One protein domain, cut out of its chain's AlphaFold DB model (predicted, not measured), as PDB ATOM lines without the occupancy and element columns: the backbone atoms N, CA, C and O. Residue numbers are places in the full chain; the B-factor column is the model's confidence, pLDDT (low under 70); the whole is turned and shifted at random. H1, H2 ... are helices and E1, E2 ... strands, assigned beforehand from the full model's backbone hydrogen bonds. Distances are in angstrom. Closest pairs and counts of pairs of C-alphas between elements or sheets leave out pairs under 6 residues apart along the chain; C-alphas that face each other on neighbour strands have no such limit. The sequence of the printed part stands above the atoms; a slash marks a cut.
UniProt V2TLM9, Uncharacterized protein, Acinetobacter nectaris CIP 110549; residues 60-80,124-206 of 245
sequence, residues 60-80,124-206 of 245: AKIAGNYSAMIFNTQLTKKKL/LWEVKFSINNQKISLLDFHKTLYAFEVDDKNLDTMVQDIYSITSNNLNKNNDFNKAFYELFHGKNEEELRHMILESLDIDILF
ATOM      1  N   ALA A  60     163.664 102.739 171.449       62.84
ATOM      2  CA  ALA A  60     162.372 102.184 171.036       62.84
ATOM      3  C   ALA A  60     161.418 101.964 172.214       62.84
ATOM      4  O   ALA A  60     160.215 102.126 172.080       62.84
ATOM      5  N   LYS A  61     161.964 101.677 173.401       63.81
ATOM      6  CA  LYS A  61     161.175 101.496 174.627       63.81
ATOM      7  C   LYS A  61     160.605 102.794 175.210       63.81
ATOM      8  O   LYS A  61     159.815 102.718 176.140       63.81
ATOM      9  N   ILE A  62     161.072 103.954 174.748       63.97
ATOM     10  CA  ILE A  62     160.799 105.265 175.358       63.97
ATOM     11  C   ILE A  62     160.187 106.239 174.341       63.97
ATOM     12  O   ILE A  62     159.406 107.097 174.730       63.97
ATOM     13  N   ALA A  63     160.552 106.135 173.059       69.50
ATOM     14  CA  ALA A  63     160.097 107.046 172.008       69.50
ATOM     15  C   ALA A  63     160.021 106.380 170.616       69.50
ATOM     16  O   ALA A  63     160.304 107.021 169.606       69.50
ATOM     17  N   GLY A  64     159.712 105.079 170.557       76.19
ATOM     18  CA  GLY A  64     159.500 104.350 169.301       76.19
ATOM     19  C   GLY A  64     160.751 104.124 168.432       76.19
ATOM     20  O   GLY A  64     161.865 104.574 168.725       76.19
ATOM     21  N   ASN A  65     160.570 103.366 167.354       83.25
ATOM     22  CA  ASN A  65     161.597 102.808 166.473       83.25
ATOM     23  C   ASN A  65     161.665 103.491 165.088       83.25
ATOM     24  O   ASN A  65     162.232 102.945 164.138       83.25
ATOM     25  N   TYR A  66     161.112 104.699 164.969       87.31
ATOM     26  CA  TYR A  66     160.886 105.376 163.688       87.31
ATOM     27  C   TYR A  66     162.147 105.514 162.824       87.31
ATOM     28  O   TYR A  66     162.140 105.147 161.650       87.31
ATOM     29  N   SER A  67     163.269 105.968 163.390       84.00
ATOM     30  CA  SER A  67     164.517 106.109 162.627       84.00
ATOM     31  C   SER A  67     165.057 104.786 162.098       84.00
ATOM     32  O   SER A  67     165.479 104.723 160.948       84.00
ATOM     33  N   ALA A  68     165.030 103.705 162.888       84.94
ATOM     34  CA  ALA A  68     165.522 102.419 162.403       84.94
ATOM     35  C   ALA A  68     164.635 101.878 161.280       84.94
ATOM     36  O   ALA A  68     165.154 101.300 160.335       84.94
ATOM     37  N   MET A  69     163.326 102.109 161.350       86.75
ATOM     38  CA  MET A  69     162.391 101.764 160.284       86.75
ATOM     39  C   MET A  69     162.667 102.547 158.989       86.75
ATOM     40  O   MET A  69     162.704 101.950 157.907       86.75
ATOM     41  N   ILE A  70     162.912 103.858 159.086       88.00
ATOM     42  CA  ILE A  70     163.267 104.702 157.932       88.00
ATOM     43  C   ILE A  70     164.592 104.226 157.319       88.00
ATOM     44  O   ILE A  70     164.633 103.899 156.131       88.00
ATOM     45  N   PHE A  71     165.636 104.062 158.140       87.25
ATOM     46  CA  PHE A  71     166.935 103.566 157.682       87.25
ATOM     47  C   PHE A  71     166.839 102.166 157.075       87.25
ATOM     48  O   PHE A  71     167.384 101.939 156.001       87.25
ATOM     49  N   ASN A  72     166.119 101.229 157.700       88.00
ATOM     50  CA  ASN A  72     165.904  99.890 157.147       88.00
ATOM     51  C   ASN A  72     165.288  99.961 155.747       88.00
ATOM     52  O   ASN A  72     165.747  99.260 154.845       88.00
ATOM     53  N   THR A  73     164.288 100.826 155.555       88.06
ATOM     54  CA  THR A  73     163.626 101.009 154.258       88.06
ATOM     55  C   THR A  73     164.610 101.503 153.199       88.06
ATOM     56  O   THR A  73     164.661 100.956 152.097       88.06
ATOM     57  N   GLN A  74     165.415 102.520 153.511       87.44
ATOM     58  CA  GLN A  74     166.365 103.094 152.555       87.44
ATOM     59  C   GLN A  74     167.547 102.165 152.270       87.44
ATOM     60  O   GLN A  74     167.887 101.960 151.106       87.44
ATOM     61  N   LEU A  75     168.138 101.556 153.302       86.88
ATOM     62  CA  LEU A  75     169.249 100.610 153.158       86.88
ATOM     63  C   LEU A  75     168.829  99.413 152.302       86.88
ATOM     64  O   LEU A  75     169.519  99.073 151.343       86.88
ATOM     65  N   THR A  76     167.643  98.852 152.559       85.69
ATOM     66  CA  THR A  76     167.110  97.728 151.775       85.69
ATOM     67  C   THR A  76     166.915  98.107 150.305       85.69
ATOM     68  O   THR A  76     167.283  97.330 149.423       85.69
ATOM     69  N   LYS A  77     166.415  99.319 150.008       86.12
ATOM     70  CA  LYS A  77     166.309  99.825 148.622       86.12
ATOM     71  C   LYS A  77     167.669  99.884 147.918       86.12
ATOM     72  O   LYS A  77     167.732  99.644 146.715       86.12
ATOM     73  N   LYS A  78     168.748 100.146 148.659       84.00
ATOM     74  CA  LYS A  78     170.129 100.159 148.145       84.00
ATOM     75  C   LYS A  78     170.827  98.804 148.218       84.00
ATOM     76  O   LYS A  78     172.016  98.724 147.931       84.00
ATOM     77  N   LYS A  79     170.100  97.731 148.560       85.31
ATOM     78  CA  LYS A  79     170.646  96.377 148.768       85.31
ATOM     79  C   LYS A  79     171.742  96.338 149.841       85.31
ATOM     80  O   LYS A  79     172.625  95.486 149.800       85.31
ATOM     81  N   LEU A  80     171.669  97.259 150.796       84.50
ATOM     82  CA  LEU A  80     172.510  97.294 151.981       84.50
ATOM     83  C   LEU A  80     171.776  96.626 153.149       84.50
ATOM     84  O   LEU A  80     170.540  96.588 153.165       84.50
ATOM     85  N   LEU A 124     174.446 109.962 164.564       76.62
ATOM     86  CA  LEU A 124     173.079 110.112 164.069       76.62
ATOM     87  C   LEU A 124     172.157 110.880 165.016       76.62
ATOM     88  O   LEU A 124     171.197 111.499 164.555       76.62
ATOM     89  N   TRP A 125     172.419 110.858 166.322       74.44
ATOM     90  CA  TRP A 125     171.626 111.615 167.292       74.44
ATOM     91  C   TRP A 125     171.888 113.120 167.226       74.44
ATOM     92  O   TRP A 125     171.044 113.905 167.658       74.44
ATOM     93  N   GLU A 126     173.016 113.531 166.647       74.44
ATOM     94  CA  GLU A 126     173.365 114.934 166.410       74.44
ATOM     95  C   GLU A 126     172.904 115.431 165.033       74.44
ATOM     96  O   GLU A 126     172.894 116.638 164.765       74.44
ATOM     97  N   VAL A 127     172.492 114.519 164.148       76.62
ATOM     98  CA  VAL A 127     171.979 114.869 162.825       76.62
ATOM     99  C   VAL A 127     170.629 115.572 162.968       76.62
ATOM    100  O   VAL A 127     169.657 115.035 163.505       76.62
ATOM    101  N   LYS A 128     170.568 116.800 162.442       82.25
ATOM    102  CA  LYS A 128     169.318 117.525 162.206       82.25
ATOM    103  C   LYS A 128     168.923 117.367 160.751       82.25
ATOM    104  O   LYS A 128     169.733 117.652 159.870       82.25
ATOM    105  N   PHE A 129     167.679 116.986 160.514       83.56
ATOM    106  CA  PHE A 129     167.106 116.864 159.181       83.56
ATOM    107  C   PHE A 129     165.950 117.833 158.994       83.56
ATOM    108  O   PHE A 129     165.451 118.419 159.955       83.56
ATOM    109  N   SER A 130     165.574 118.041 157.735       85.25
ATOM    110  CA  SER A 130     164.503 118.964 157.379       85.25
ATOM    111  C   SER A 130     163.234 118.189 157.054       85.25
ATOM    112  O   SER A 130     163.231 117.376 156.136       85.25
ATOM    113  N   ILE A 131     162.155 118.473 157.778       86.69
ATOM    114  CA  ILE A 131     160.792 118.049 157.444       86.69
ATOM    115  C   ILE A 131     159.985 119.316 157.216       86.69
ATOM    116  O   ILE A 131     159.962 120.192 158.076       86.69
ATOM    117  N   ASN A 132     159.368 119.443 156.039       86.88
ATOM    118  CA  ASN A 132     158.593 120.626 155.655       86.88
ATOM    119  C   ASN A 132     159.331 121.958 155.934       86.88
ATOM    120  O   ASN A 132     158.783 122.893 156.513       86.88
ATOM    121  N   ASN A 133     160.617 122.025 155.565       84.75
ATOM    122  CA  ASN A 133     161.536 123.150 155.817       84.75
ATOM    123  C   ASN A 133     161.841 123.466 157.296       84.75
ATOM    124  O   ASN A 133     162.587 124.407 157.576       84.75
ATOM    125  N   GLN A 134     161.335 122.682 158.248       86.88
ATOM    126  CA  GLN A 134     161.699 122.783 159.656       86.88
ATOM    127  C   GLN A 134     162.848 121.832 159.983       86.88
ATOM    128  O   GLN A 134     162.810 120.651 159.643       86.88
ATOM    129  N   LYS A 135     163.874 122.344 160.671       88.19
ATOM    130  CA  LYS A 135     164.984 121.521 161.161       88.19
ATOM    131  C   LYS A 135     164.593 120.846 162.470       88.19
ATOM    132  O   LYS A 135     164.361 121.536 163.459       88.19
ATOM    133  N   ILE A 136     164.624 119.522 162.492       87.25
ATOM    134  CA  ILE A 136     164.305 118.700 163.660       87.25
ATOM    135  C   ILE A 136     165.449 117.721 163.947       87.25
ATOM    136  O   ILE A 136     166.129 117.259 163.028       87.25
ATOM    137  N   SER A 137     165.722 117.456 165.226       86.62
ATOM    138  CA  SER A 137     166.669 116.409 165.622       86.62
ATOM    139  C   SER A 137     166.002 115.033 165.558       86.62
ATOM    140  O   SER A 137     164.782 114.925 165.688       86.62
ATOM    141  N   LEU A 138     166.787 113.960 165.428       85.00
ATOM    142  CA  LEU A 138     166.241 112.598 165.466       85.00
ATOM    143  C   LEU A 138     165.503 112.300 166.775       85.00
ATOM    144  O   LEU A 138     164.452 111.665 166.762       85.00
ATOM    145  N   LEU A 139     166.011 112.804 167.901       83.94
ATOM    146  CA  LEU A 139     165.362 112.627 169.196       83.94
ATOM    147  C   LEU A 139     164.015 113.358 169.272       83.94
ATOM    148  O   LEU A 139     163.046 112.789 169.774       83.94
ATOM    149  N   ASP A 140     163.948 114.598 168.788       85.50
ATOM    150  CA  ASP A 140     162.703 115.372 168.803       85.50
ATOM    151  C   ASP A 140     161.678 114.765 167.849       85.50
ATOM    152  O   ASP A 140     160.525 114.613 168.231       85.50
ATOM    153  N   PHE A 141     162.101 114.296 166.673       88.12
ATOM    154  CA  PHE A 141     161.235 113.566 165.747       88.12
ATOM    155  C   PHE A 141     160.611 112.327 166.397       88.12
ATOM    156  O   PHE A 141     159.397 112.148 166.347       88.12
ATOM    157  N   HIS A 142     161.424 111.512 167.077       87.44
ATOM    158  CA  HIS A 142     160.942 110.351 167.824       87.44
ATOM    159  C   HIS A 142     159.923 110.732 168.904       87.44
ATOM    160  O   HIS A 142     158.857 110.128 168.989       87.44
ATOM    161  N   LYS A 143     160.226 111.749 169.720       86.19
ATOM    162  CA  LYS A 143     159.322 112.224 170.779       86.19
ATOM    163  C   LYS A 143     158.014 112.767 170.215       86.19
ATOM    164  O   LYS A 143     156.961 112.503 170.786       86.19
ATOM    165  N   THR A 144     158.086 113.513 169.115       88.31
ATOM    166  CA  THR A 144     156.925 114.070 168.427       88.31
ATOM    167  C   THR A 144     156.028 112.953 167.914       88.31
ATOM    168  O   THR A 144     154.857 112.958 168.248       88.31
ATOM    169  N   LEU A 145     156.539 111.955 167.192       90.75
ATOM    170  CA  LEU A 145     155.696 110.849 166.713       90.75
ATOM    171  C   LEU A 145     155.122 110.005 167.862       90.75
ATOM    172  O   LEU A 145     153.927 109.715 167.878       90.75
ATOM    173  N   TYR A 146     155.945 109.687 168.862       89.31
ATOM    174  CA  TYR A 146     155.537 108.862 170.000       89.31
ATOM    175  C   TYR A 146     154.418 109.501 170.829       89.31
ATOM    176  O   TYR A 146     153.485 108.825 171.249       89.31
ATOM    177  N   ALA A 147     154.484 110.812 171.059       87.06
ATOM    178  CA  ALA A 147     153.481 111.522 171.846       87.06
ATOM    179  C   ALA A 147     152.114 111.641 171.151       87.06
ATOM    180  O   ALA A 147     151.124 111.934 171.818       87.06
ATOM    181  N   PHE A 148     152.061 111.416 169.836       88.56
ATOM    182  CA  PHE A 148     150.821 111.308 169.065       88.56
ATOM    183  C   PHE A 148     150.413 109.853 168.809       88.56
ATOM    184  O   PHE A 148     149.517 109.616 168.007       88.56
ATOM    185  N   GLU A 149     151.061 108.896 169.484       89.81
ATOM    186  CA  GLU A 149     150.771 107.462 169.382       89.81
ATOM    187  C   GLU A 149     150.857 106.923 167.944       89.81
ATOM    188  O   GLU A 149     150.171 105.971 167.587       89.81
ATOM    189  N   VAL A 150     151.720 107.522 167.116       91.00
ATOM    190  CA  VAL A 150     151.977 107.051 165.749       91.00
ATOM    191  C   VAL A 150     152.637 105.672 165.808       91.00
ATOM    192  O   VAL A 150     153.665 105.510 166.471       91.00
ATOM    193  N   ASP A 151     152.095 104.688 165.094       90.31
ATOM    194  CA  ASP A 151     152.617 103.321 165.057       90.31
ATOM    195  C   ASP A 151     153.983 103.270 164.338       90.31
ATOM    196  O   ASP A 151     154.205 103.888 163.291       90.31
ATOM    197  N   ASP A 152     154.935 102.538 164.918       87.31
ATOM    198  CA  ASP A 152     156.311 102.381 164.440       87.31
ATOM    199  C   ASP A 152     156.602 101.001 163.820       87.31
ATOM    200  O   ASP A 152     157.762 100.648 163.577       87.31
ATOM    201  N   LYS A 153     155.561 100.210 163.535       84.94
ATOM    202  CA  LYS A 153     155.652  98.853 162.983       84.94
ATOM    203  C   LYS A 153     156.211  98.823 161.568       84.94
ATOM    204  O   LYS A 153     156.983  97.924 161.234       84.94
ATOM    205  N   ASN A 154     155.761  99.731 160.706       87.69
ATOM    206  CA  ASN A 154     156.238  99.871 159.331       87.69
ATOM    207  C   ASN A 154     155.909 101.267 158.770       87.69
ATOM    208  O   ASN A 154     155.051 101.977 159.293       87.69
ATOM    209  N   LEU A 155     156.605 101.643 157.691       90.00
ATOM    210  CA  LEU A 155     156.517 102.982 157.106       90.00
ATOM    211  C   LEU A 155     155.099 103.327 156.633       90.00
ATOM    212  O   LEU A 155     154.705 104.483 156.736       90.00
ATOM    213  N   ASP A 156     154.346 102.350 156.124       91.56
ATOM    214  CA  ASP A 156     153.001 102.581 155.590       91.56
ATOM    215  C   ASP A 156     152.033 102.947 156.712       91.56
ATOM    216  O   ASP A 156     151.340 103.955 156.609       91.56
ATOM    217  N   THR A 157     152.047 102.186 157.808       92.44
ATOM    218  CA  THR A 157     151.209 102.467 158.983       92.44
ATOM    219  C   THR A 157     151.578 103.810 159.615       92.44
ATOM    220  O   THR A 157     150.695 104.625 159.852       92.44
ATOM    221  N   MET A 158     152.875 104.106 159.767       93.69
ATOM    222  CA  MET A 158     153.325 105.405 160.281       93.69
ATOM    223  C   MET A 158     152.802 106.573 159.424       93.69
ATOM    224  O   MET A 158     152.335 107.578 159.954       93.69
ATOM    225  N   VAL A 159     152.873 106.458 158.092       94.62
ATOM    226  CA  VAL A 159     152.374 107.489 157.163       94.62
ATOM    227  C   VAL A 159     150.856 107.651 157.270       94.62
ATOM    228  O   VAL A 159     150.374 108.783 157.300       94.62
ATOM    229  N   GLN A 160     150.114 106.547 157.360       94.50
ATOM    230  CA  GLN A 160     148.655 106.558 157.511       94.50
ATOM    231  C   GLN A 160     148.211 107.212 158.820       94.50
ATOM    232  O   GLN A 160     147.268 108.007 158.817       94.50
ATOM    233  N   ASP A 161     148.910 106.941 159.920       93.81
ATOM    234  CA  ASP A 161     148.635 107.561 161.216       93.81
ATOM    235  C   ASP A 161     148.893 109.068 161.164       93.81
ATOM    236  O   ASP A 161     148.011 109.860 161.502       93.81
ATOM    237  N   ILE A 162     150.058 109.489 160.653       93.50
ATOM    238  CA  ILE A 162     150.398 110.912 160.484       93.50
ATOM    239  C   ILE A 162     149.343 111.622 159.624       93.50
ATOM    240  O   ILE A 162     148.867 112.706 159.983       93.50
ATOM    241  N   TYR A 163     148.948 111.015 158.503       93.44
ATOM    242  CA  TYR A 163     147.922 111.563 157.619       93.44
ATOM    243  C   TYR A 163     146.567 111.682 158.326       93.44
ATOM    244  O   TYR A 163     145.928 112.733 158.273       93.44
ATOM    245  N   SER A 164     146.148 110.642 159.047       90.94
ATOM    246  CA  SER A 164     144.881 110.622 159.784       90.94
ATOM    247  C   SER A 164     144.843 111.692 160.879       90.94
ATOM    248  O   SER A 164     143.864 112.430 160.999       90.94
ATOM    249  N   ILE A 165     145.927 111.837 161.647       89.38
ATOM    250  CA  ILE A 165     146.060 112.835 162.719       89.38
ATOM    251  C   ILE A 165     145.979 114.257 162.153       89.38
ATOM    252  O   ILE A 165     145.245 115.100 162.677       89.38
ATOM    253  N   THR A 166     146.709 114.533 161.071       88.62
ATOM    254  CA  THR A 166     146.756 115.874 160.466       88.62
ATOM    255  C   THR A 166     145.489 116.235 159.694       88.62
ATOM    256  O   THR A 166     145.091 117.403 159.697       88.62
ATOM    257  N   SER A 167     144.807 115.258 159.094       84.62
ATOM    258  CA  SER A 167     143.549 115.465 158.365       84.62
ATOM    259  C   SER A 167     142.360 115.720 159.294       84.62
ATOM    260  O   SER A 167     141.464 116.494 158.956       84.62
ATOM    261  N   ASN A 168     142.366 115.136 160.495       76.88
ATOM    262  CA  ASN A 168     141.265 115.244 161.456       76.88
ATOM    263  C   ASN A 168     141.252 116.550 162.280       76.88
ATOM    264  O   ASN A 168     140.392 116.705 163.146       76.88
ATOM    265  N   ASN A 169     142.154 117.510 162.015       63.22
ATOM    266  CA  ASN A 169     142.207 118.822 162.691       63.22
ATOM    267  C   ASN A 169     142.133 118.733 164.235       63.22
ATOM    268  O   ASN A 169     141.443 119.530 164.877       63.22
ATOM    269  N   LEU A 170     142.843 117.776 164.849       57.38
ATOM    270  CA  LEU A 170     142.915 117.665 166.309       57.38
ATOM    271  C   LEU A 170     143.353 119.009 166.924       57.38
ATOM    272  O   LEU A 170     144.359 119.591 166.524       57.38
ATOM    273  N   ASN A 171     142.531 119.513 167.857       52.09
ATOM    274  CA  ASN A 171     142.585 120.835 168.494       52.09
ATOM    275  C   ASN A 171     143.979 121.494 168.501       52.09
ATOM    276  O   ASN A 171     144.847 121.136 169.302       52.09
ATOM    277  N   LYS A 172     144.137 122.546 167.687       55.66
ATOM    278  CA  LYS A 172     145.337 123.402 167.536       55.66
ATOM    279  C   LYS A 172     145.705 124.225 168.790       55.66
ATOM    280  O   LYS A 172     146.475 125.173 168.694       55.66
ATOM    281  N   ASN A 173     145.132 123.905 169.950       54.28
ATOM    282  CA  ASN A 173     145.094 124.793 171.115       54.28
ATOM    283  C   ASN A 173     146.184 124.515 172.165       54.28
ATOM    284  O   ASN A 173     146.203 125.191 173.189       54.28
ATOM    285  N   ASN A 174     147.097 123.563 171.932       69.25
ATOM    286  CA  ASN A 174     148.365 123.507 172.664       69.25
ATOM    287  C   ASN A 174     149.546 123.576 171.677       69.25
ATOM    288  O   ASN A 174     149.440 123.128 170.531       69.25
ATOM    289  N   ASP A 175     150.668 124.145 172.122       67.12
ATOM    290  CA  ASP A 175     151.856 124.365 171.283       67.12
ATOM    291  C   ASP A 175     152.467 123.061 170.743       67.12
ATOM    292  O   ASP A 175     153.088 123.044 169.680       67.12
ATOM    293  N   PHE A 176     152.246 121.943 171.438       64.75
ATOM    294  CA  PHE A 176     152.742 120.626 171.047       64.75
ATOM    295  C   PHE A 176     152.003 120.066 169.814       64.75
ATOM    296  O   PHE A 176     152.630 119.571 168.879       64.75
ATOM    297  N   ASN A 177     150.680 120.248 169.751       74.88
ATOM    298  CA  ASN A 177     149.840 119.954 168.584       74.88
ATOM    299  C   ASN A 177     150.192 120.839 167.397       74.88
ATOM    300  O   ASN A 177     150.170 120.380 166.256       74.88
ATOM    301  N   LYS A 178     150.570 122.093 167.662       80.06
ATOM    302  CA  LYS A 178     151.017 123.012 166.620       80.06
ATOM    303  C   LYS A 178     152.310 122.529 165.961       80.06
ATOM    304  O   LYS A 178     152.355 122.487 164.739       80.06
ATOM    305  N   ALA A 179     153.305 122.097 166.738       80.69
ATOM    306  CA  ALA A 179     154.573 121.598 166.200       80.69
ATOM    307  C   ALA A 179     154.392 120.356 165.307       80.69
ATOM    308  O   ALA A 179     154.909 120.319 164.195       80.69
ATOM    309  N   PHE A 180     153.610 119.360 165.747       87.31
ATOM    310  CA  PHE A 180     153.309 118.182 164.919       87.31
ATOM    311  C   PHE A 180     152.578 118.571 163.629       87.31
ATOM    312  O   PHE A 180     152.940 118.129 162.539       87.31
ATOM    313  N   TYR A 181     151.565 119.434 163.741       87.44
ATOM    314  CA  TYR A 181     150.810 119.895 162.582       87.44
ATOM    315  C   TYR A 181     151.714 120.646 161.599       87.44
ATOM    316  O   TYR A 181     151.711 120.333 160.417       87.44
ATOM    317  N   GLU A 182     152.543 121.581 162.061       86.50
ATOM    318  CA  GLU A 182     153.474 122.332 161.211       86.50
ATOM    319  C   GLU A 182     154.429 121.428 160.418       86.50
ATOM    320  O   GLU A 182     154.687 121.709 159.245       86.50
ATOM    321  N   LEU A 183     154.883 120.319 161.009       89.25
ATOM    322  CA  LEU A 183     155.757 119.355 160.341       89.25
ATOM    323  C   LEU A 183     155.062 118.598 159.200       89.25
ATOM    324  O   LEU A 183     155.692 118.350 158.176       89.25
ATOM    325  N   PHE A 184     153.786 118.227 159.349       91.44
ATOM    326  CA  PHE A 184     153.163 117.219 158.475       91.44
ATOM    327  C   PHE A 184     151.892 117.665 157.734       91.44
ATOM    328  O   PHE A 184     151.454 116.980 156.812       91.44
ATOM    329  N   HIS A 185     151.274 118.785 158.107       87.88
ATOM    330  CA  HIS A 185     150.000 119.212 157.525       87.88
ATOM    331  C   HIS A 185     150.068 119.514 156.023       87.88
ATOM    332  O   HIS A 185     151.098 119.906 155.476       87.88
ATOM    333  N   GLY A 186     148.907 119.406 155.369       86.50
ATOM    334  CA  GLY A 186     148.739 119.793 153.968       86.50
ATOM    335  C   GLY A 186     149.426 118.855 152.977       86.50
ATOM    336  O   GLY A 186     149.611 119.240 151.826       86.50
ATOM    337  N   LYS A 187     149.815 117.658 153.428       90.88
ATOM    338  CA  LYS A 187     150.422 116.604 152.619       90.88
ATOM    339  C   LYS A 187     149.491 115.401 152.543       90.88
ATOM    340  O   LYS A 187     148.894 115.017 153.547       90.88
ATOM    341  N   ASN A 188     149.379 114.808 151.362       93.38
ATOM    342  CA  ASN A 188     148.779 113.484 151.214       93.38
ATOM    343  C   ASN A 188     149.773 112.380 151.642       93.38
ATOM    344  O   ASN A 188     150.946 112.650 151.904       93.38
ATOM    345  N   GLU A 189     149.316 111.128 151.717       94.44
ATOM    346  CA  GLU A 189     150.151 109.995 152.152       94.44
ATOM    347  C   GLU A 189     151.419 109.793 151.299       94.44
ATOM    348  O   GLU A 189     152.485 109.476 151.830       94.44
ATOM    349  N   GLU A 190     151.341 109.991 149.981       94.75
ATOM    350  CA  GLU A 190     152.491 109.834 149.083       94.75
ATOM    351  C   GLU A 190     153.535 110.933 149.318       94.75
ATOM    352  O   GLU A 190     154.729 110.648 149.447       94.75
ATOM    353  N   GLU A 191     153.087 112.180 149.468       94.56
ATOM    354  CA  GLU A 191     153.948 113.317 149.790       94.56
ATOM    355  C   GLU A 191     154.600 113.167 151.172       94.56
ATOM    356  O   GLU A 191     155.790 113.446 151.322       94.56
ATOM    357  N   LEU A 192     153.851 112.692 152.176       93.56
ATOM    358  CA  LEU A 192     154.379 112.395 153.512       93.56
ATOM    359  C   LEU A 192     155.471 111.328 153.449       93.56
ATOM    360  O   LEU A 192     156.554 111.509 154.004       93.56
ATOM    361  N   ARG A 193     155.205 110.227 152.743       93.50
ATOM    362  CA  ARG A 193     156.171 109.144 152.552       93.50
ATOM    363  C   ARG A 193     157.457 109.649 151.914       93.50
ATOM    364  O   ARG A 193     158.542 109.302 152.379       93.50
ATOM    365  N   HIS A 194     157.333 110.428 150.843       91.56
ATOM    366  CA  HIS A 194     158.475 110.979 150.130       91.56
ATOM    367  C   HIS A 194     159.281 111.915 151.033       91.56
ATOM    368  O   HIS A 194     160.466 111.680 151.243       91.56
ATOM    369  N   MET A 195     158.615 112.873 151.680       91.62
ATOM    370  CA  MET A 195     159.240 113.818 152.604       91.62
ATOM    371  C   MET A 195     160.004 113.118 153.736       91.62
ATOM    372  O   MET A 195     161.138 113.484 154.031       91.62
ATOM    373  N   ILE A 196     159.410 112.102 154.369       90.50
ATOM    374  CA  ILE A 196     160.047 111.384 155.481       90.50
ATOM    375  C   ILE A 196     161.286 110.624 154.997       90.50
ATOM    376  O   ILE A 196     162.337 110.699 155.634       90.50
ATOM    377  N   LEU A 197     161.194 109.926 153.863       89.06
ATOM    378  CA  LEU A 197     162.329 109.195 153.302       89.06
ATOM    379  C   LEU A 197     163.453 110.122 152.834       89.06
ATOM    380  O   LEU A 197     164.613 109.804 153.059       89.06
ATOM    381  N   GLU A 198     163.143 111.249 152.202       86.19
ATOM    382  CA  GLU A 198     164.169 112.189 151.737       86.19
ATOM    383  C   GLU A 198     164.832 112.947 152.884       86.19
ATOM    384  O   GLU A 198     166.012 113.288 152.809       86.19
ATOM    385  N   SER A 199     164.106 113.170 153.982       81.25
ATOM    386  CA  SER A 199     164.648 113.888 155.135       81.25
ATOM    387  C   SER A 199     165.852 113.180 155.774       81.25
ATOM    388  O   SER A 199     166.740 113.838 156.313       81.25
ATOM    389  N   LEU A 200     165.929 111.853 155.662       78.56
ATOM    390  CA  LEU A 200     167.019 111.029 156.185       78.56
ATOM    391  C   LEU A 200     167.789 110.325 155.061       78.56
ATOM    392  O   LEU A 200     168.074 109.138 155.169       78.56
ATOM    393  N   ASP A 201     168.101 111.007 153.957       77.62
ATOM    394  CA  ASP A 201     168.797 110.377 152.825       77.62
ATOM    395  C   ASP A 201     170.148 109.756 153.219       77.62
ATOM    396  O   ASP A 201     171.105 110.438 153.595       77.62
ATOM    397  N   ILE A 202     170.231 108.431 153.091       77.94
ATOM    398  CA  ILE A 202     171.436 107.675 153.419       77.94
ATOM    399  C   ILE A 202     172.622 107.996 152.507       77.94
ATOM    400  O   ILE A 202     173.738 107.818 152.970       77.94
ATOM    401  N   ASP A 203     172.427 108.500 151.278       78.25
ATOM    402  CA  ASP A 203     173.566 108.933 150.433       78.25
ATOM    403  C   ASP A 203     174.233 110.204 150.960       78.25
ATOM    404  O   ASP A 203     175.400 110.457 150.687       78.25
ATOM    405  N   ILE A 204     173.490 111.017 151.711       75.75
ATOM    406  CA  ILE A 204     174.020 112.232 152.332       75.75
ATOM    407  C   ILE A 204     174.670 111.893 153.676       75.75
ATOM    408  O   ILE A 204     175.630 112.542 154.095       75.75
ATOM    409  N   LEU A 205     174.110 110.911 154.382       77.88
ATOM    410  CA  LEU A 205     174.503 110.577 155.748       77.88
ATOM    411  C   LEU A 205     175.627 109.542 155.823       77.88
ATOM    412  O   LEU A 205     176.362 109.542 156.811       77.88
ATOM    413  N   PHE A 206     175.753 108.671 154.823       84.00
ATOM    414  CA  PHE A 206     176.668 107.539 154.864       84.00
ATOM    415  C   PHE A 206     177.514 107.426 153.606       84.00
ATOM    416  O   PHE A 206     177.017 107.422 152.484       84.00
TER     417      PHE A 206
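Overview. This is residues 60 to 80 and 124 to 206 of the 245 residues of an uncharacterized protein of Acinetobacter nectaris CIP 110549 (UniProt V2TLM9). A small antiparallel hairpin, E1 and E2, closes one side of a cluster of crossed helices, in which H3 and H6 lie on opposite sides of the middle and H2, H4 and H5 stand round it between them. The short helices H1 and H7 lie farthest out, H1 beside H3 and H7 at the end of the printed part. The printed part has 104 residues, with seven named helices and two named strands that follow each other along the chain as H1, H2, E1, E2, H3, H4, H5, H6, H7, and its class is mostly helix. It is compact, with a radius of gyration of the C-alphas of 13.2 A, and only just elongated, spanning 42 by 28 by 27 A.

Along the chain. E1 is residues 128 to 131 and E2 residues 134 to 137. H3, residues 138 to 147, is 14.3 A long from first to last C-alpha. H6, residues 189 to 199, measures 15.3 A, and H5, residues 175 to 184, 14.7 A. The longest helix, H4, residues 155 to 167, runs 18.0 A from C-alpha 155 at (156.517, 102.982, 157.106). H2, residues 66 to 77, measures 16.9 A. H1, residues 60 to 63, begins at C-alpha 60 at (162.372, 102.184, 171.036), and H7, residues 202 to 205, ends at C-alpha 205 at (174.503, 110.577, 155.748).

Arrangement. In the hairpin E1 and E2, N 129 and O 136 are 3.0 A apart and N 134 and O 131 2.8 A, within hydrogen-bond range. The closest C-alphas of E1 and H6, those of Ser 130 and Ser 199, are 5.6 A apart. Those of E1 and H5, Ile 131 and Leu 183, are 6.0 A apart. H6 touches H4 at a steep tilt of 64 degrees, opposite ways, closest at the C-alphas of Val 159 and Glu 189, 6.0 A. H4, with residues 162 to 166 alone, touches H5 at a steep tilt of 59 degrees, closest at the C-alphas of Thr 166 and Tyr 181, 6.1 A. H3 and H5 are close but not clearly touching, with the C-alphas of Thr 144 and Phe 180 at 6.5 A. H3 and H6 are apart. H2 only just touches H6, about perpendicular at 88 degrees, with residues 70 to 74 alone, the C-alphas of Ile 70 and Leu 197 being 6.5 A apart. H2 also only just touches H7, with 3 pairs of C-alphas within 8 A, closest at Gln 74 and Ile 202, 6.9 A. H1 touches H3, with the C-alphas of Ala 63 and Tyr 146 at 5.3 A. In H2, H3, H4, H5 and H6 every O i to N i+4 pair is within hydrogen-bond range; H1 and H7 are too short for such a pair.

Size, cuts and confidence. The C-alphas farthest apart, those of Lys 79 and Asn 173, are 44.3 A apart. Residues 81 to 123 are not printed, and C-alphas 80 and 124 stand 17.6 A apart across the cut. Of the links printed whole, none is long. Confidence is low, under 70, at residues 60 to 63 and 169 to 176; the mean pLDDT of the printed part is 83.7.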